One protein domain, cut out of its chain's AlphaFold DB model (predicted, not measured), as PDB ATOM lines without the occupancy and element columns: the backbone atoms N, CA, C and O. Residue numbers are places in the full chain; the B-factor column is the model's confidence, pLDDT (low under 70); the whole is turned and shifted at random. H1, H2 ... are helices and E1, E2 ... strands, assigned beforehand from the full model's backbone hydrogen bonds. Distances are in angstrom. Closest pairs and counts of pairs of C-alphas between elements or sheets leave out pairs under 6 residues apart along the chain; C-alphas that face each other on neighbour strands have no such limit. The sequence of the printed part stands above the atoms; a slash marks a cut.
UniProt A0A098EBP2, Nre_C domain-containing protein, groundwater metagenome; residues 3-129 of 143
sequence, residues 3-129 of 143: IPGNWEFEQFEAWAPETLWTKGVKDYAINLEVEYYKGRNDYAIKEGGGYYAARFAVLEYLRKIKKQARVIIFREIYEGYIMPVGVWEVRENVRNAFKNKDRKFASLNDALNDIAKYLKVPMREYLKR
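What this domain is: This is residues 3 to 129 of the 143 residues of the protein "Nre_C domain-containing protein" of groundwater metagenome (UniProt A0A098EBP2). A three-stranded sheet forms the middle layer, with the side-by-side helices H1 and H2 on one side of it and the last part of the printed chain, with the short helices H3 and H4, on the other. H1 packs on the sheet, H2 packs on H1, and the hairpin of E1 and E2 reaches one end of the longest axis with its link, residues 16 to 28. The printed part has 127 residues, with four named helices and three named strands in the order E1 E2 H1 E3 H2 H3 H4. The sheet's order is E2 E1 E3, mixed, and the class is mixed, helices and strands. The whole is compact, with a radius of gyration of the C-alphas of 14.9 A and spans of 44 by 31 by 27 A.

Where its parts are: E1, residues 8 to 15, is 23.4 A long and begins at C-alpha 8, (-62.497, -63.857, 81.156). E2, residues 29 to 35, is 20.5 A long. H1, residues 49 to 65, is the longest helix at 24.8 A and begins at C-alpha 49, (-69.952, -65.767, 97.490). E3, residues 70 to 77, is 23.0 A long. H2, residues 87 to 97, is 15.7 A long. H3 is residues 108 to 115, and H4, residues 123 to 127, ends at C-alpha 127, (-49.962, -56.684, 88.511).

How they stand to each other: E1 is the inner strand. E2 is its antiparallel neighbour at 167 degrees, and the two form a hairpin, with N 9 and O 35 within hydrogen-bond range at 2.8 A. E3 is its parallel neighbour at 9 degrees, with N 10 and O 71 within range at 2.8 A. H1 is on the sheet at a height of 9.8 A, over E1 and E3, slantwise to the strands at 43 degrees to E1 on the local plane; this makes two layers, a helix on one face of a sheet. The closest C-alphas of H1 and E1 are those of Tyr 51 and Gln 11, 6.8 A apart. H2 touches H1, with the C-alphas of Arg 91 and Ala 53 closest at 4.9 A, the same way at a shallow tilt of 33 degrees, only just short of steep. H2 is only just not on the sheet, with 4 pairs of C-alphas within 10 A. H3 is not on the sheet and is apart from H1 and H2. H4 only grazes the sheet, with residues 123 to 126. H3 and H4 are close but not clearly touching, with the C-alphas of Leu 112 and Met 123 closest at 7.5 A. In H1, H2, H3 and H4 every O i to N i+4 pair is within hydrogen-bond range.

The domain as a whole: The two C-alphas farthest apart are those of Gly 24 and Lys 66, at 45.1 A. The printed part has no cut. The links E1 to E2 and E2 to H1 are long, with 13 residues each. The mean pLDDT of the printed part is 91.7; residues 20 to 21, 23 to 24, 81 to 82 and 84 are under 70.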
ATOM      1  N   ILE A   3     -61.833 -54.910  79.435       96.00
ATOM      2  CA  ILE A   3     -60.850 -54.980  78.355       96.00
ATOM      3  C   ILE A   3     -61.505 -55.708  77.170       96.00
ATOM      4  O   ILE A   3     -62.091 -56.776  77.364       96.00
ATOM      5  N   PRO A   4     -61.406 -55.186  75.933       94.00
ATOM      6  CA  PRO A   4     -61.863 -55.912  74.753       94.00
ATOM      7  C   PRO A   4     -61.224 -57.307  74.664       94.00
ATOM      8  O   PRO A   4     -60.013 -57.468  74.853       94.00
ATOM      9  N   GLY A   5     -62.046 -58.317  74.394       92.25
ATOM     10  CA  GLY A   5     -61.623 -59.711  74.307       92.25
ATOM     11  C   GLY A   5     -62.773 -60.670  74.577       92.25
ATOM     12  O   GLY A   5     -63.904 -60.240  74.826       92.25
ATOM     13  N   ASN A   6     -62.465 -61.963  74.524       94.19
ATOM     14  CA  ASN A   6     -63.410 -62.987  74.937       94.19
ATOM     15  C   ASN A   6     -63.665 -62.914  76.448       94.19
ATOM     16  O   ASN A   6     -62.884 -62.297  77.171       94.19
ATOM     17  N   TRP A   7     -64.766 -63.509  76.910       96.31
ATOM     18  CA  TRP A   7     -65.062 -63.589  78.342       96.31
ATOM     19  C   TRP A   7     -63.879 -64.169  79.115       96.31
ATOM     20  O   TRP A   7     -63.456 -65.279  78.835       96.31
ATOM     21  N   GLU A   8     -63.382 -63.413  80.082       96.69
ATOM     22  CA  GLU A   8     -62.497 -63.857  81.156       96.69
ATOM     23  C   GLU A   8     -62.810 -62.948  82.352       96.69
ATOM     24  O   GLU A   8     -63.218 -61.794  82.165       96.69
ATOM     25  N   PHE A   9     -62.665 -63.440  83.572       97.94
ATOM     26  CA  PHE A   9     -63.034 -62.701  84.772       97.94
ATOM     27  C   PHE A   9     -61.950 -62.840  85.835       97.94
ATOM     28  O   PHE A   9     -61.577 -63.944  86.212       97.94
ATOM     29  N   GLU A  10     -61.455 -61.705  86.311       97.06
ATOM     30  CA  GLU A  10     -60.486 -61.587  87.393       97.06
ATOM     31  C   GLU A  10     -61.083 -60.710  88.488       97.06
ATOM     32  O   GLU A  10     -61.576 -59.606  88.220       97.06
ATOM     33  N   GLN A  11     -61.011 -61.168  89.731       98.06
ATOM     34  CA  GLN A  11     -61.384 -60.366  90.881       98.06
ATOM     35  C   GLN A  11     -60.246 -60.353  91.888       98.06
ATOM     36  O   GLN A  11     -59.714 -61.396  92.250       98.06
ATOM     37  N   PHE A  12     -59.877 -59.145  92.309       97.81
ATOM     38  CA  PHE A  12     -59.013 -58.924  93.450       97.81
ATOM     39  C   PHE A  12     -59.840 -58.481  94.640       97.81
ATOM     40  O   PHE A  12     -60.588 -57.500  94.548       97.81
ATOM     41  N   GLU A  13     -59.603 -59.126  95.774       95.19
ATOM     42  CA  GLU A  13     -60.131 -58.711  97.061       95.19
ATOM     43  C   GLU A  13     -58.985 -58.404  98.028       95.19
ATOM     44  O   GLU A  13     -58.307 -59.298  98.533       95.19
ATOM     45  N   ALA A  14     -58.746 -57.113  98.258       94.19
ATOM     46  CA  ALA A  14     -57.691 -56.621  99.128       94.19
ATOM     47  C   ALA A  14     -58.265 -56.140 100.463       94.19
ATOM     48  O   ALA A  14     -59.013 -55.164 100.519       94.19
ATOM     49  N   TRP A  15     -57.872 -56.797 101.544       90.19
ATOM     50  CA  TRP A  15     -58.273 -56.473 102.905       90.19
ATOM     51  C   TRP A  15     -57.189 -55.649 103.596       90.19
ATOM     52  O   TRP A  15     -56.028 -56.064 103.636       90.19
ATOM     53  N   ALA A  16     -57.564 -54.489 104.139       85.94
ATOM     54  CA  ALA A  16     -56.688 -53.662 104.966       85.94
ATOM     55  C   ALA A  16     -56.186 -54.433 106.203       85.94
ATOM     56  O   ALA A  16     -56.846 -55.387 106.625       85.94
ATOM     57  N   PRO A  17     -55.033 -54.061 106.786       82.75
ATOM     58  CA  PRO A  17     -54.573 -54.629 108.053       82.75
ATOM     59  C   PRO A  17     -55.549 -54.316 109.201       82.75
ATOM     60  O   PRO A  17     -56.367 -53.406 109.102       82.75
ATOM     61  N   GLU A  18     -55.473 -55.092 110.286       75.81
ATOM     62  CA  GLU A  18     -56.247 -54.874 111.527       75.81
ATOM     63  C   GLU A  18     -57.782 -54.802 111.359       75.81
ATOM     64  O   GLU A  18     -58.494 -54.236 112.192       75.81
ATOM     65  N   THR A  19     -58.334 -55.429 110.315       70.94
ATOM     66  CA  THR A  19     -59.789 -55.622 110.183       70.94
ATOM     67  C   THR A  19     -60.249 -56.863 110.951       70.94
ATOM     68  O   THR A  19     -59.441 -57.698 111.366       70.94
ATOM     69  N   LEU A  20     -61.570 -57.052 111.077       66.25
ATOM     70  CA  LEU A  20     -62.162 -58.268 111.661       66.25
ATOM     71  C   LEU A  20     -61.652 -59.569 111.005       66.25
ATOM     72  O   LEU A  20     -61.628 -60.604 111.667       66.25
ATOM     73  N   TRP A  21     -61.224 -59.517 109.738       68.06
ATOM     74  CA  TRP A  21     -60.778 -60.673 108.951       68.06
ATOM     75  C   TRP A  21     -59.253 -60.752 108.769       68.06
ATOM     76  O   TRP A  21     -58.752 -61.757 108.273       68.06
ATOM     77  N   THR A  22     -58.503 -59.725 109.184       71.69
ATOM     78  CA  THR A  22     -57.040 -59.606 108.995       71.69
ATOM     79  C   THR A  22     -56.308 -59.209 110.278       71.69
ATOM     80  O   THR A  22     -55.229 -58.614 110.237       71.69
ATOM     81  N   LYS A  23     -56.878 -59.534 111.442       68.06
ATOM     82  CA  LYS A  23     -56.283 -59.220 112.745       68.06
ATOM     83  C   LYS A  23     -54.855 -59.775 112.844       68.06
ATOM     84  O   LYS A  23     -54.651 -60.979 112.692       68.06
ATOM     85  N   GLY A  24     -53.876 -58.905 113.103       69.88
ATOM     86  CA  GLY A  24     -52.456 -59.265 113.174       69.88
ATOM     87  C   GLY A  24     -51.716 -59.346 111.829       69.88
ATOM     88  O   GLY A  24     -50.522 -59.654 111.817       69.88
ATOM     89  N   VAL A  25     -52.376 -59.062 110.701       74.62
ATOM     90  CA  VAL A  25     -51.707 -58.887 109.402       74.62
ATOM     91  C   VAL A  25     -51.187 -57.450 109.312       74.62
ATOM     92  O   VAL A  25     -51.941 -56.507 109.521       74.62
ATOM     93  N   LYS A  26     -49.893 -57.283 109.007       73.19
ATOM     94  CA  LYS A  26     -49.221 -55.967 108.971       73.19
ATOM     95  C   LYS A  26     -49.427 -55.189 107.669       73.19
ATOM     96  O   LYS A  26     -49.359 -53.967 107.681       73.19
ATOM     97  N   ASP A  27     -49.672 -55.904 106.577       82.06
ATOM     98  CA  ASP A  27     -49.869 -55.357 105.235       82.06
ATOM     99  C   ASP A  27     -51.231 -55.793 104.675       82.06
ATOM    100  O   ASP A  27     -51.917 -56.637 105.249       82.06
ATOM    101  N   TYR A  28     -51.633 -55.244 103.529       87.50
ATOM    102  CA  TYR A  28     -52.864 -55.670 102.865       87.50
ATOM    103  C   TYR A  28     -52.814 -57.150 102.461       87.50
ATOM    104  O   TYR A  28     -51.898 -57.586 101.757       87.50
ATOM    105  N   ALA A  29     -53.845 -57.908 102.835       91.12
ATOM    106  CA  ALA A  29     -54.046 -59.271 102.356       91.12
ATOM    107  C   ALA A  29     -54.825 -59.230 101.035       91.12
ATOM    108  O   ALA A  29     -55.980 -58.817 101.015       91.12
ATOM    109  N   ILE A  30     -54.190 -59.630  99.929       94.31
ATOM    110  CA  ILE A  30     -54.788 -59.576  98.586       94.31
ATOM    111  C   ILE A  30     -55.090 -60.992  98.108       94.31
ATOM    112  O   ILE A  30     -54.170 -61.747  97.780       94.31
ATOM    113  N   ASN A  31     -56.377 -61.311  98.028       95.31
ATOM    114  CA  ASN A  31     -56.884 -62.507  97.374       95.31
ATOM    115  C   ASN A  31     -57.124 -62.241  95.886       95.31
ATOM    116  O   ASN A  31     -57.349 -61.104  95.465       95.31
ATOM    117  N   LEU A  32     -57.024 -63.315  95.106       96.75
ATOM    118  CA  LEU A  32     -57.298 -63.329  93.679       96.75
ATOM    119  C   LEU A  32     -58.088 -64.585  93.338       96.75
ATOM    120  O   LEU A  32     -57.624 -65.697  93.627       96.75
ATOM    121  N   GLU A  33     -59.210 -64.390  92.659       97.50
ATOM    122  CA  GLU A  33     -59.950 -65.438  91.967       97.50
ATOM    123  C   GLU A  33     -60.077 -65.123  90.476       97.50
ATOM    124  O   GLU A  33     -60.317 -63.982  90.071       97.50
ATOM    125  N   VAL A  34     -59.929 -66.162  89.655       96.19
ATOM    126  CA  VAL A  34     -59.889 -66.054  88.196       96.19
ATOM    127  C   VAL A  34     -60.797 -67.091  87.531       96.19
ATOM    128  O   VAL A  34     -61.029 -68.185  88.050       96.19
ATOM    129  N   GLU A  35     -61.327 -66.724  86.370       95.62
ATOM    130  CA  GLU A  35     -62.038 -67.579  85.428       95.62
ATOM    131  C   GLU A  35     -61.599 -67.224  84.011       95.62
ATOM    132  O   GLU A  35     -61.796 -66.103  83.539       95.62
ATOM    133  N   TYR A  36     -61.017 -68.194  83.314       94.00
ATOM    134  CA  TYR A  36     -60.593 -68.018  81.930       94.00
ATOM    135  C   TYR A  36     -61.749 -68.257  80.957       94.00
ATOM    136  O   TYR A  36     -62.879 -68.568  81.336       94.00
ATOM    137  N   TYR A  37     -61.444 -68.189  79.664       91.56
ATOM    138  CA  TYR A  37     -62.432 -68.288  78.595       91.56
ATOM    139  C   TYR A  37     -63.323 -69.533  78.622       91.56
ATOM    140  O   TYR A  37     -64.513 -69.449  78.319       91.56
ATOM    141  N   LYS A  38     -62.780 -70.690  79.013       90.31
ATOM    142  CA  LYS A  38     -63.558 -71.938  79.108       90.31
ATOM    143  C   LYS A  38     -64.500 -71.973  80.319       90.31
ATOM    144  O   LYS A  38     -65.227 -72.949  80.488       90.31
ATOM    145  N   GLY A  39     -64.509 -70.925  81.136       89.25
ATOM    146  CA  GLY A  39     -65.219 -70.892  82.399       89.25
ATOM    147  C   GLY A  39     -64.423 -71.561  83.516       89.25
ATOM    148  O   GLY A  39     -63.232 -71.851  83.391       89.25
ATOM    149  N   ARG A  40     -65.117 -71.788  84.629       90.38
ATOM    150  CA  ARG A  40     -64.580 -72.359  85.861       90.38
ATOM    151  C   ARG A  40     -65.427 -73.554  86.290       90.38
ATOM    152  O   ARG A  40     -66.652 -73.469  86.232       90.38
ATOM    153  N   ASN A  41     -64.778 -74.626  86.749       91.31
ATOM    154  CA  ASN A  41     -65.444 -75.855  87.206       91.31
ATOM    155  C   ASN A  41     -65.283 -76.119  88.711       91.31
ATOM    156  O   ASN A  41     -65.946 -76.996  89.257       91.31
ATOM    157  N   ASP A  42     -64.405 -75.382  89.383       93.19
ATOM    158  CA  ASP A  42     -64.171 -75.434  90.820       93.19
ATOM    159  C   ASP A  42     -64.832 -74.247  91.540       93.19
ATOM    160  O   ASP A  42     -65.242 -73.249  90.938       93.19
ATOM    161  N   TYR A  43     -64.963 -74.366  92.860       94.75
ATOM    162  CA  TYR A  43     -65.502 -73.295  93.689       94.75
ATOM    163  C   TYR A  43     -64.444 -72.214  93.945       94.75
ATOM    164  O   TYR A  43     -63.301 -72.540  94.261       94.75
ATOM    165  N   ALA A  44     -64.840 -70.938  93.879       95.69
ATOM    166  CA  ALA A  44     -64.001 -69.787  94.221       95.69
ATOM    167  C   ALA A  44     -63.720 -69.731  95.733       95.69
ATOM    168  O   ALA A  44     -64.328 -68.954  96.460       95.69
ATOM    169  N   ILE A  45     -62.845 -70.604  96.230       94.94
ATOM    170  CA  ILE A  45     -62.621 -70.832  97.663       94.94
ATOM    171  C   ILE A  45     -62.045 -69.619  98.408       94.94
ATOM    172  O   ILE A  45     -62.295 -69.479  99.603       94.94
ATOM    173  N   LYS A  46     -61.300 -68.735  97.733       92.62
ATOM    174  CA  LYS A  46     -60.628 -67.590  98.371       92.62
ATOM    175  C   LYS A  46     -61.571 -66.418  98.637       92.62
ATOM    176  O   LYS A  46     -61.361 -65.687  99.597       92.62
ATOM    177  N   GLU A  47     -62.593 -66.239  97.802       93.25
ATOM    178  CA  GLU A  47     -63.532 -65.100  97.884       93.25
ATOM    179  C   GLU A  47     -64.998 -65.530  98.060       93.25
ATOM    180  O   GLU A  47     -65.883 -64.728  98.377       93.25
ATOM    181  N   GLY A  48     -65.279 -66.813  97.851       93.75
ATOM    182  CA  GLY A  48     -66.575 -67.442  98.034       93.75
ATOM    183  C   GLY A  48     -67.702 -66.713  97.311       93.75
ATOM    184  O   GLY A  48     -67.642 -66.401  96.120       93.75
ATOM    185  N   GLY A  49     -68.773 -66.426  98.047       93.56
ATOM    186  CA  GLY A  49     -69.952 -65.767  97.490       93.56
ATOM    187  C   GLY A  49     -69.703 -64.345  96.964       93.56
ATOM    188  O   GLY A  49     -70.469 -63.892  96.114       93.56
ATOM    189  N   GLY A  50     -68.646 -63.655  97.417       94.62
ATOM    190  CA  GLY A  50     -68.286 -62.320  96.926       94.62
ATOM    191  C   GLY A  50     -67.921 -62.337  95.441       94.62
ATOM    192  O   GLY A  50     -68.440 -61.529  94.667       94.62
ATOM    193  N   TYR A  51     -67.125 -63.326  95.027       96.88
ATOM    194  CA  TYR A  51     -66.770 -63.577  93.627       96.88
ATOM    195  C   TYR A  51     -68.013 -63.759  92.745       96.88
ATOM    196  O   TYR A  51     -68.210 -63.053  91.753       96.88
ATOM    197  N   TYR A  52     -68.911 -64.668  93.133       97.06
ATOM    198  CA  TYR A  52     -70.095 -64.979  92.327       97.06
ATOM    199  C   TYR A  52     -71.083 -63.812  92.256       97.06
ATOM    200  O   TYR A  52     -71.693 -63.586  91.210       97.06
ATOM    201  N   ALA A  53     -71.232 -63.052  93.343       97.38
ATOM    202  CA  ALA A  53     -72.095 -61.877  93.384       97.38
ATOM    203  C   ALA A  53     -71.628 -60.780  92.417       97.38
ATOM    204  O   ALA A  53     -72.439 -60.222  91.671       97.38
ATOM    205  N   ALA A  54     -70.324 -60.511  92.390       97.88
ATOM    206  CA  ALA A  54     -69.722 -59.564  91.466       97.88
ATOM    207  C   ALA A  54     -69.804 -60.039  90.010       97.88
ATOM    208  O   ALA A  54     -70.276 -59.302  89.140       97.88
ATOM    209  N   ARG A  55     -69.419 -61.298  89.752       97.81
ATOM    210  CA  ARG A  55     -69.503 -61.932  88.429       97.81
ATOM    211  C   ARG A  55     -70.918 -61.858  87.864       97.81
ATOM    212  O   ARG A  55     -71.104 -61.500  86.704       97.81
ATOM    213  N   PHE A  56     -71.926 -62.149  88.686       97.81
ATOM    214  CA  PHE A  56     -73.325 -62.062  88.283       97.81
ATOM    215  C   PHE A  56     -73.706 -60.642  87.838       97.81
ATOM    216  O   PHE A  56     -74.236 -60.473  86.740       97.81
ATOM    217  N   ALA A  57     -73.377 -59.616  88.630       98.31
ATOM    218  CA  ALA A  57     -73.654 -58.220  88.278       98.31
ATOM    219  C   ALA A  57     -72.941 -57.768  86.989       98.31
ATOM    220  O   ALA A  57     -73.513 -57.033  86.181       98.31
ATOM    221  N   VAL A  58     -71.707 -58.228  86.764       98.25
ATOM    222  CA  VAL A  58     -70.979 -57.991  85.509       98.25
ATOM    223  C   VAL A  58     -71.703 -58.615  84.321       98.25
ATOM    224  O   VAL A  58     -71.908 -57.947  83.304       98.25
ATOM    225  N   LEU A  59     -72.115 -59.877  84.439       97.94
ATOM    226  CA  LEU A  59     -72.815 -60.585  83.370       97.94
ATOM    227  C   LEU A  59     -74.169 -59.946  83.051       97.94
ATOM    228  O   LEU A  59     -74.534 -59.858  81.879       97.94
ATOM    229  N   GLU A  60     -74.892 -59.434  84.053       98.31
ATOM    230  CA  GLU A  60     -76.116 -58.653  83.829       98.31
ATOM    231  C   GLU A  60     -75.856 -57.449  82.913       98.31
ATOM    232  O   GLU A  60     -76.597 -57.232  81.948       98.31
ATOM    233  N   TYR A  61     -74.788 -56.693  83.185       98.12
ATOM    234  CA  TYR A  61     -74.411 -55.531  82.383       98.12
ATOM    235  C   TYR A  61     -73.979 -55.920  80.965       98.12
ATOM    236  O   TYR A  61     -74.507 -55.379  79.991       98.12
ATOM    237  N   LEU A  62     -73.066 -56.887  80.832       97.94
ATOM    238  CA  LEU A  62     -72.563 -57.348  79.534       97.94
ATOM    239  C   LEU A  62     -73.684 -57.904  78.645       97.94
ATOM    240  O   LEU A  62     -73.774 -57.554  77.463       97.94
ATOM    241  N   ARG A  63     -74.608 -58.679  79.232       98.25
ATOM    242  CA  ARG A  63     -75.810 -59.176  78.550       98.25
ATOM    243  C   ARG A  63     -76.698 -58.031  78.067       98.25
ATOM    244  O   ARG A  63     -77.156 -58.063  76.926       98.25
ATOM    245  N   LYS A  64     -76.924 -57.009  78.902       97.94
ATOM    246  CA  LYS A  64     -77.739 -55.830  78.553       97.94
ATOM    247  C   LYS A  64     -77.176 -55.087  77.341       97.94
ATOM    248  O   LYS A  64     -77.942 -54.697  76.464       97.94
ATOM    249  N   ILE A  65     -75.857 -54.903  77.276       96.69
ATOM    250  CA  ILE A  65     -75.203 -54.185  76.169       96.69
ATOM    251  C   ILE A  65     -74.851 -55.083  74.973       96.69
ATOM    252  O   ILE A  65     -74.301 -54.583  73.994       96.69
ATOM    253  N   LYS A  66     -75.159 -56.387  75.049       97.56
ATOM    254  CA  LYS A  66     -74.859 -57.406  74.029       97.56
ATOM    255  C   LYS A  66     -73.375 -57.440  73.638       97.56
ATOM    256  O   LYS A  66     -73.037 -57.481  72.456       97.56
ATOM    257  N   LYS A  67     -72.483 -57.400  74.631       96.50
ATOM    258  CA  LYS A  67     -71.027 -57.493  74.430       96.50
ATOM    259  C   LYS A  67     -70.406 -58.537  75.345       96.50
ATOM    260  O   LYS A  67     -70.969 -58.873  76.379       96.50
ATOM    261  N   GLN A  68     -69.211 -58.980  74.973       95.94
ATOM    262  CA  GLN A  68     -68.290 -59.704  75.845       95.94
ATOM    263  C   GLN A  68     -67.039 -58.861  76.105       95.94
ATOM    264  O   GLN A  68     -66.733 -57.942  75.339       95.94
ATOM    265  N   ALA A  69     -66.356 -59.157  77.205       96.94
ATOM    266  CA  ALA A  69     -65.115 -58.513  77.598       96.94
ATOM    267  C   ALA A  69     -64.354 -59.409  78.576       96.94
ATOM    268  O   ALA A  69     -64.964 -60.225  79.270       96.94
ATOM    269  N   ARG A  70     -63.052 -59.157  78.693       97.31
ATOM    270  CA  ARG A  70     -62.263 -59.562  79.855       97.31
ATOM    271  C   ARG A  70     -62.519 -58.552  80.964       97.31
ATOM    272  O   ARG A  70     -62.453 -57.341  80.726       97.31
ATOM    273  N   VAL A  71     -62.858 -59.019  82.153       98.12
ATOM    274  CA  VAL A  71     -63.317 -58.165  83.246       98.12
ATOM    275  C   VAL A  71     -62.391 -58.298  84.429       98.12
ATOM    276  O   VAL A  71     -62.078 -59.403  84.843       98.12
ATOM    277  N   ILE A  72     -61.976 -57.156  84.970       98.12
ATOM    278  CA  ILE A  72     -61.078 -57.096  86.121       98.12
ATOM    279  C   ILE A  72     -61.700 -56.199  87.175       98.12
ATOM    280  O   ILE A  72     -61.985 -55.022  86.903       98.12
ATOM    281  N   ILE A  73     -61.937 -56.748  88.359       98.06
ATOM    282  CA  ILE A  73     -62.475 -56.030  89.512       98.06
ATOM    283  C   ILE A  73     -61.356 -55.819  90.525       98.06
ATOM    284  O   ILE A  73     -60.719 -56.767  90.964       98.06
ATOM    285  N   PHE A  74     -61.159 -54.562  90.915       97.44
ATOM    286  CA  PHE A  74     -60.311 -54.189  92.042       97.44
ATOM    287  C   PHE A  74     -61.229 -53.809  93.195       97.44
ATOM    288  O   PHE A  74     -61.972 -52.828  93.087       97.44
ATOM    289  N   ARG A  75     -61.210 -54.593  94.271       95.06
ATOM    290  CA  ARG A  75     -61.972 -54.314  95.487       95.06
ATOM    291  C   ARG A  75     -61.008 -54.162  96.657       95.06
ATOM    292  O   ARG A  75     -60.271 -55.090  96.972       95.06
ATOM    293  N   GLU A  76     -61.041 -53.004  97.306       93.38
ATOM    294  CA  GLU A  76     -60.332 -52.758  98.563       93.38
ATOM    295  C   GLU A  76     -61.345 -52.596  99.699       93.38
ATOM    296  O   GLU A  76     -62.287 -51.808  99.590       93.38
ATOM    297  N   ILE A  77     -61.153 -53.349 100.781       89.88
ATOM    298  CA  ILE A  77     -61.954 -53.286 102.001       89.88
ATOM    299  C   ILE A  77     -61.095 -52.666 103.089       89.88
ATOM    300  O   ILE A  77     -60.041 -53.193 103.446       89.88
ATOM    301  N   TYR A  78     -61.547 -51.527 103.600       85.81
ATOM    302  CA  TYR A  78     -60.821 -50.737 104.589       85.81
ATOM    303  C   TYR A  78     -61.338 -50.976 106.011       85.81
ATOM    304  O   TYR A  78     -62.455 -51.444 106.203       85.81
ATOM    305  N   GLU A  79     -60.549 -50.559 107.003       72.56
ATOM    306  CA  GLU A  79     -60.820 -50.660 108.452       72.56
ATOM    307  C   GLU A  79     -62.193 -50.121 108.892       72.56
ATOM    308  O   GLU A  79     -62.766 -50.599 109.866       72.56
ATOM    309  N   GLY A  80     -62.765 -49.161 108.155       70.44
ATOM    310  CA  GLY A  80     -64.110 -48.636 108.422       70.44
ATOM    311  C   GLY A  80     -65.250 -49.618 108.118       70.44
ATOM    312  O   GLY A  80     -66.404 -49.334 108.439       70.44
ATOM    313  N   TYR A  81     -64.961 -50.768 107.502       67.50
ATOM    314  CA  TYR A  81     -65.942 -51.806 107.210       67.50
ATOM    315  C   TYR A  81     -66.204 -52.677 108.445       67.50
ATOM    316  O   TYR A  81     -65.641 -53.755 108.619       67.50
ATOM    317  N   ILE A  82     -67.058 -52.171 109.334       63.56
ATOM    318  CA  ILE A  82     -67.324 -52.780 110.647       63.56
ATOM    319  C   ILE A  82     -68.527 -53.744 110.596       63.56
ATOM    320  O   ILE A  82     -68.663 -54.611 111.454       63.56
ATOM    321  N   MET A  83     -69.399 -53.631 109.584       71.00
ATOM    322  CA  MET A  83     -70.655 -54.385 109.510       71.00
ATOM    323  C   MET A  83     -70.675 -55.376 108.335       71.00
ATOM    324  O   MET A  83     -70.593 -54.945 107.183       71.00
ATOM    325  N   PRO A  84     -70.854 -56.689 108.581       69.62
ATOM    326  CA  PRO A  84     -70.951 -57.680 107.517       69.62
ATOM    327  C   PRO A  84     -72.329 -57.615 106.843       69.62
ATOM    328  O   PRO A  84     -73.289 -58.236 107.290       69.62
ATOM    329  N   VAL A  85     -72.433 -56.877 105.738       78.38
ATOM    330  CA  VAL A  85     -73.675 -56.762 104.939       78.38
ATOM    331  C   VAL A  85     -73.838 -57.878 103.896       78.38
ATOM    332  O   VAL A  85     -74.826 -57.934 103.163       78.38
ATOM    333  N   GLY A  86     -72.883 -58.808 103.860       84.81
ATOM    334  CA  GLY A  86     -72.904 -59.987 103.004       84.81
ATOM    335  C   GLY A  86     -72.690 -59.678 101.521       84.81
ATOM    336  O   GLY A  86     -72.370 -58.568 101.104       84.81
ATOM    337  N   VAL A  87     -72.887 -60.701 100.689       90.94
ATOM    338  CA  VAL A  87     -72.545 -60.662  99.254       90.94
ATOM    339  C   VAL A  87     -73.437 -59.729  98.427       90.94
ATOM    340  O   VAL A  87     -73.091 -59.370  97.302       90.94
ATOM    341  N   TRP A  88     -74.587 -59.316  98.974       90.06
ATOM    342  CA  TRP A  88     -75.481 -58.355  98.325       90.06
ATOM    343  C   TRP A  88     -74.784 -57.015  98.076       90.06
ATOM    344  O   TRP A  88     -74.936 -56.444  96.999       90.06
ATOM    345  N   GLU A  89     -73.968 -56.553  99.023       91.88
ATOM    346  CA  GLU A  89     -73.244 -55.289  98.895       91.88
ATOM    347  C   GLU A  89     -72.251 -55.322  97.731       91.88
ATOM    348  O   GLU A  89     -72.192 -54.390  96.931       91.88
ATOM    349  N   VAL A  90     -71.524 -56.432  97.575       93.50
ATOM    350  CA  VAL A  90     -70.612 -56.634  96.444       93.50
ATOM    351  C   VAL A  90     -71.376 -56.513  95.122       93.50
ATOM    352  O   VAL A  90     -70.962 -55.779  94.224       93.50
ATOM    353  N   ARG A  91     -72.539 -57.171  95.022       95.44
ATOM    354  CA  ARG A  91     -73.392 -57.124  93.827       95.44
ATOM    355  C   ARG A  91     -73.874 -55.709  93.514       95.44
ATOM    356  O   ARG A  91     -73.795 -55.277  92.362       95.44
ATOM    357  N   GLU A  92     -74.372 -54.984  94.511       95.81
ATOM    358  CA  GLU A  92     -74.881 -53.625  94.309       95.81
ATOM    359  C   GLU A  92     -73.772 -52.623  93.995       95.81
ATOM    360  O   GLU A  92     -73.962 -51.766  93.133       95.81
ATOM    361  N   ASN A  93     -72.592 -52.763  94.602       94.56
ATOM    362  CA  ASN A  93     -71.434 -51.930  94.280       94.56
ATOM    363  C   ASN A  93     -71.024 -52.089  92.812       94.56
ATOM    364  O   ASN A  93     -70.817 -51.092  92.118       94.56
ATOM    365  N   VAL A  94     -71.001 -53.322  92.296       96.75
ATOM    366  CA  VAL A  94     -70.717 -53.578  90.875       96.75
ATOM    367  C   VAL A  94     -71.818 -53.012  89.970       96.75
ATOM    368  O   VAL A  94     -71.519 -52.344  88.980       96.75
ATOM    369  N   ARG A  95     -73.099 -53.204  90.312       97.00
ATOM    370  CA  ARG A  95     -74.220 -52.605  89.558       97.00
ATOM    371  C   ARG A  95     -74.132 -51.082  89.524       97.00
ATOM    372  O   ARG A  95     -74.352 -50.483  88.473       97.00
ATOM    373  N   ASN A  96     -73.804 -50.459  90.651       96.06
ATOM    374  CA  ASN A  96     -73.645 -49.012  90.757       96.06
ATOM    375  C   ASN A  96     -72.440 -48.515  89.951       96.06
ATOM    376  O   ASN A  96     -72.562 -47.496  89.275       96.06
ATOM    377  N   ALA A  97     -71.332 -49.262  89.916       95.19
ATOM    378  CA  ALA A  97     -70.192 -48.938  89.059       95.19
ATOM    379  C   ALA A  97     -70.591 -48.830  87.575       95.19
ATOM    380  O   ALA A  97     -70.143 -47.913  86.892       95.19
ATOM    381  N   PHE A  98     -71.494 -49.693  87.093       96.12
ATOM    382  CA  PHE A  98     -72.014 -49.642  85.719       96.12
ATOM    383  C   PHE A  98     -73.105 -48.589  85.464       96.12
ATOM    384  O   PHE A  98     -73.462 -48.359  84.309       96.12
ATOM    385  N   LYS A  99     -73.663 -47.955  86.505       94.62
ATOM    386  CA  LYS A  99     -74.583 -46.809  86.348       94.62
ATOM    387  C   LYS A  99     -73.829 -45.498  86.116       94.62
ATOM    388  O   LYS A  99     -74.392 -44.569  85.542       94.62
ATOM    389  N   ASN A 100     -72.581 -45.422  86.571       91.00
ATOM    390  CA  ASN A 100     -71.733 -44.251  86.389       91.00
ATOM    391  C   ASN A 100     -71.280 -44.112  84.929       91.00
ATOM    392  O   ASN A 100     -71.226 -45.085  84.179       91.00
ATOM    393  N   LYS A 101     -70.927 -42.884  84.528       90.12
ATOM    394  CA  LYS A 101     -70.371 -42.614  83.197       90.12
ATOM    395  C   LYS A 101     -69.059 -43.380  83.017       90.12
ATOM    396  O   LYS A 101     -68.151 -43.253  83.839       90.12
ATOM    397  N   ASP A 102     -68.954 -44.145  81.935       90.38
ATOM    398  CA  ASP A 102     -67.753 -44.905  81.622       90.38
ATOM    399  C   ASP A 102     -66.590 -43.983  81.232       90.38
ATOM    400  O   ASP A 102     -66.756 -42.948  80.578       90.38
ATOM    401  N   ARG A 103     -65.380 -44.379  81.637       95.00
ATOM    402  CA  ARG A 103     -64.127 -43.777  81.176       95.00
ATOM    403  C   ARG A 103     -63.507 -44.708  80.143       95.00
ATOM    404  O   ARG A 103     -63.382 -45.907  80.386       95.00
ATOM    405  N   LYS A 104     -63.135 -44.151  78.992       96.12
ATOM    406  CA  LYS A 104     -62.489 -44.882  77.899       96.12
ATOM    407  C   LYS A 104     -61.032 -44.465  77.811       96.12
ATOM    408  O   LYS A 104     -60.725 -43.282  77.918       96.12
ATOM    409  N   PHE A 105     -60.170 -45.443  77.587       97.06
ATOM    410  CA  PHE A 105     -58.727 -45.265  77.519       97.06
ATOM    411  C   PHE A 105     -58.204 -45.873  76.222       97.06
ATOM    412  O   PHE A 105     -58.749 -46.869  75.745       97.06
ATOM    413  N   ALA A 106     -57.168 -45.260  75.649       94.06
ATOM    414  CA  ALA A 106     -56.541 -45.748  74.422       94.06
ATOM    415  C   ALA A 106     -55.622 -46.951  74.687       94.06
ATOM    416  O   ALA A 106     -55.456 -47.801  73.815       94.06
ATOM    417  N   SER A 107     -55.056 -47.043  75.894       94.75
ATOM    418  CA  SER A 107     -54.185 -48.141  76.303       94.75
ATOM    419  C   SER A 107     -54.564 -48.709  77.672       94.75
ATOM    420  O   SER A 107     -55.193 -48.042  78.499       94.75
ATOM    421  N   LEU A 108     -54.139 -49.952  77.927       93.31
ATOM    422  CA  LEU A 108     -54.250 -50.576  79.248       93.31
ATOM    423  C   LEU A 108     -53.495 -49.759  80.306       93.31
ATOM    424  O   LEU A 108     -54.000 -49.570  81.405       93.31
ATOM    425  N   ASN A 109     -52.318 -49.232  79.961       94.88
ATOM    426  CA  ASN A 109     -51.500 -48.452  80.884       94.88
ATOM    427  C   ASN A 109     -52.217 -47.173  81.345       94.88
ATOM    428  O   ASN A 109     -52.199 -46.858  82.531       94.88
ATOM    429  N   ASP A 110     -52.912 -46.475  80.441       97.06
ATOM    430  CA  ASP A 110     -53.688 -45.278  80.799       97.06
ATOM    431  C   ASP A 110     -54.835 -45.614  81.757       97.06
ATOM    432  O   ASP A 110     -55.064 -44.892  82.729       97.06
ATOM    433  N   ALA A 111     -55.525 -46.737  81.520       96.81
ATOM    434  CA  ALA A 111     -56.581 -47.213  82.406       96.81
ATOM    435  C   ALA A 111     -56.034 -47.573  83.797       96.81
ATOM    436  O   ALA A 111     -56.616 -47.180  84.806       96.81
ATOM    437  N   LEU A 112     -54.900 -48.277  83.864       96.56
ATOM    438  CA  LEU A 112     -54.265 -48.660  85.128       96.56
ATOM    439  C   LEU A 112     -53.762 -47.444  85.913       96.56
ATOM    440  O   LEU A 112     -53.974 -47.378  87.122       96.56
ATOM    441  N   ASN A 113     -53.163 -46.462  85.236       97.12
ATOM    442  CA  ASN A 113     -52.734 -45.206  85.854       97.12
ATOM    443  C   ASN A 113     -53.913 -44.405  86.410       97.12
ATOM    444  O   ASN A 113     -53.780 -43.731  87.430       97.12
ATOM    445  N   ASP A 114     -55.069 -44.454  85.749       97.44
ATOM    446  CA  ASP A 114     -56.268 -43.807  86.261       97.44
ATOM    447  C   ASP A 114     -56.853 -44.540  87.473       97.44
ATOM    448  O   ASP A 114     -57.142 -43.899  88.481       97.44
ATOM    449  N   ILE A 115     -56.949 -45.872  87.411       96.69
ATOM    450  CA  ILE A 115     -57.428 -46.711  88.520       96.69
ATOM    451  C   ILE A 115     -56.538 -46.545  89.759       96.69
ATOM    452  O   ILE A 115     -57.058 -46.409  90.864       96.69
ATOM    453  N   ALA A 116     -55.215 -46.492  89.584       97.06
ATOM    454  CA  ALA A 116     -54.248 -46.374  90.677       97.06
ATOM    455  C   ALA A 116     -54.459 -45.134  91.566       97.06
ATOM    456  O   ALA A 116     -54.045 -45.144  92.719       97.06
ATOM    457  N   LYS A 117     -55.136 -44.087  91.074       96.88
ATOM    458  CA  LYS A 117     -55.471 -42.886  91.863       96.88
ATOM    459  C   LYS A 117     -56.508 -43.151  92.959       96.88
ATOM    460  O   LYS A 117     -56.658 -42.329  93.857       96.88
ATOM    461  N   TYR A 118     -57.251 -44.252  92.854       94.50
ATOM    462  CA  TYR A 118     -58.363 -44.604  93.744       94.50
ATOM    463  C   TYR A 118     -58.045 -45.786  94.669       94.50
ATOM    464  O   TYR A 118     -58.845 -46.096  95.551       94.50
ATOM    465  N   LEU A 119     -56.905 -46.444  94.457       95.62
ATOM    466  CA  LEU A 119     -56.445 -47.598  95.223       95.62
ATOM    467  C   LEU A 119     -55.478 -47.139  96.318       95.62
ATOM    468  O   LEU A 119     -54.608 -46.305  96.058       95.62
ATOM    469  N   LYS A 120     -55.598 -47.679  97.535       94.06
ATOM    470  CA  LYS A 120     -54.561 -47.510  98.564       94.06
ATOM    471  C   LYS A 120     -53.439 -48.523  98.380       94.06
ATOM    472  O   LYS A 120     -52.289 -48.221  98.700       94.06
ATOM    473  N   VAL A 121     -53.747 -49.707  97.855       94.94
ATOM    474  CA  VAL A 121     -52.738 -50.710  97.530       94.94
ATOM    475  C   VAL A 121     -52.044 -50.316  96.221       94.94
ATOM    476  O   VAL A 121     -52.706 -50.070  95.211       94.94
ATOM    477  N   PRO A 122     -50.698 -50.280  96.178       95.81
ATOM    478  CA  PRO A 122     -49.978 -49.943  94.957       95.81
ATOM    479  C   PRO A 122     -50.337 -50.873  93.789       95.81
ATOM    480  O   PRO A 122     -50.244 -52.092  93.923       95.81
ATOM    481  N   MET A 123     -50.627 -50.308  92.607       96.56
ATOM    482  CA  MET A 123     -51.015 -51.064  91.398       96.56
ATOM    483  C   MET A 123     -50.067 -52.235  91.070       96.56
ATOM    484  O   MET A 123     -50.499 -53.296  90.620       96.56
ATOM    485  N   ARG A 124     -48.768 -52.081  91.359       95.38
ATOM    486  CA  ARG A 124     -47.760 -53.140  91.182       95.38
ATOM    487  C   ARG A 124     -48.099 -54.442  91.922       95.38
ATOM    488  O   ARG A 124     -47.716 -55.505  91.454       95.38
ATOM    489  N   GLU A 125     -48.780 -54.375  93.065       95.94
ATOM    490  CA  GLU A 125     -49.128 -55.561  93.854       95.94
ATOM    491  C   GLU A 125     -50.240 -56.377  93.199       95.94
ATOM    492  O   GLU A 125     -50.200 -57.607  93.256       95.94
ATOM    493  N   TYR A 126     -51.165 -55.713  92.503       96.69
ATOM    494  CA  TYR A 126     -52.155 -56.375  91.661       96.69
ATOM    495  C   TYR A 126     -51.515 -56.957  90.402       96.69
ATOM    496  O   TYR A 126     -51.748 -58.115  90.080       96.69
ATOM    497  N   LEU A 127     -50.637 -56.206  89.726       95.31
ATOM    498  CA  LEU A 127     -49.962 -56.684  88.511       95.31
ATOM    499  C   LEU A 127     -49.071 -57.911  88.750       95.31
ATOM    500  O   LEU A 127     -48.986 -58.766  87.878       95.31
ATOM    501  N   LYS A 128     -48.436 -58.026  89.924       95.19
ATOM    502  CA  LYS A 128     -47.667 -59.226  90.313       95.19
ATOM    503  C   LYS A 128     -48.528 -60.486  90.438       95.19
ATOM    504  O   LYS A 128     -47.988 -61.582  90.359       95.19
ATOM    505  N   ARG A 129     -49.820 -60.320  90.731       95.75
ATOM    506  CA  ARG A 129     -50.765 -61.409  91.008       95.75
ATOM    507  C   ARG A 129     -51.661 -61.711  89.815       95.75
ATOM    508  O   ARG A 129     -52.070 -62.849  89.673       95.75
TER     509      ARG A 129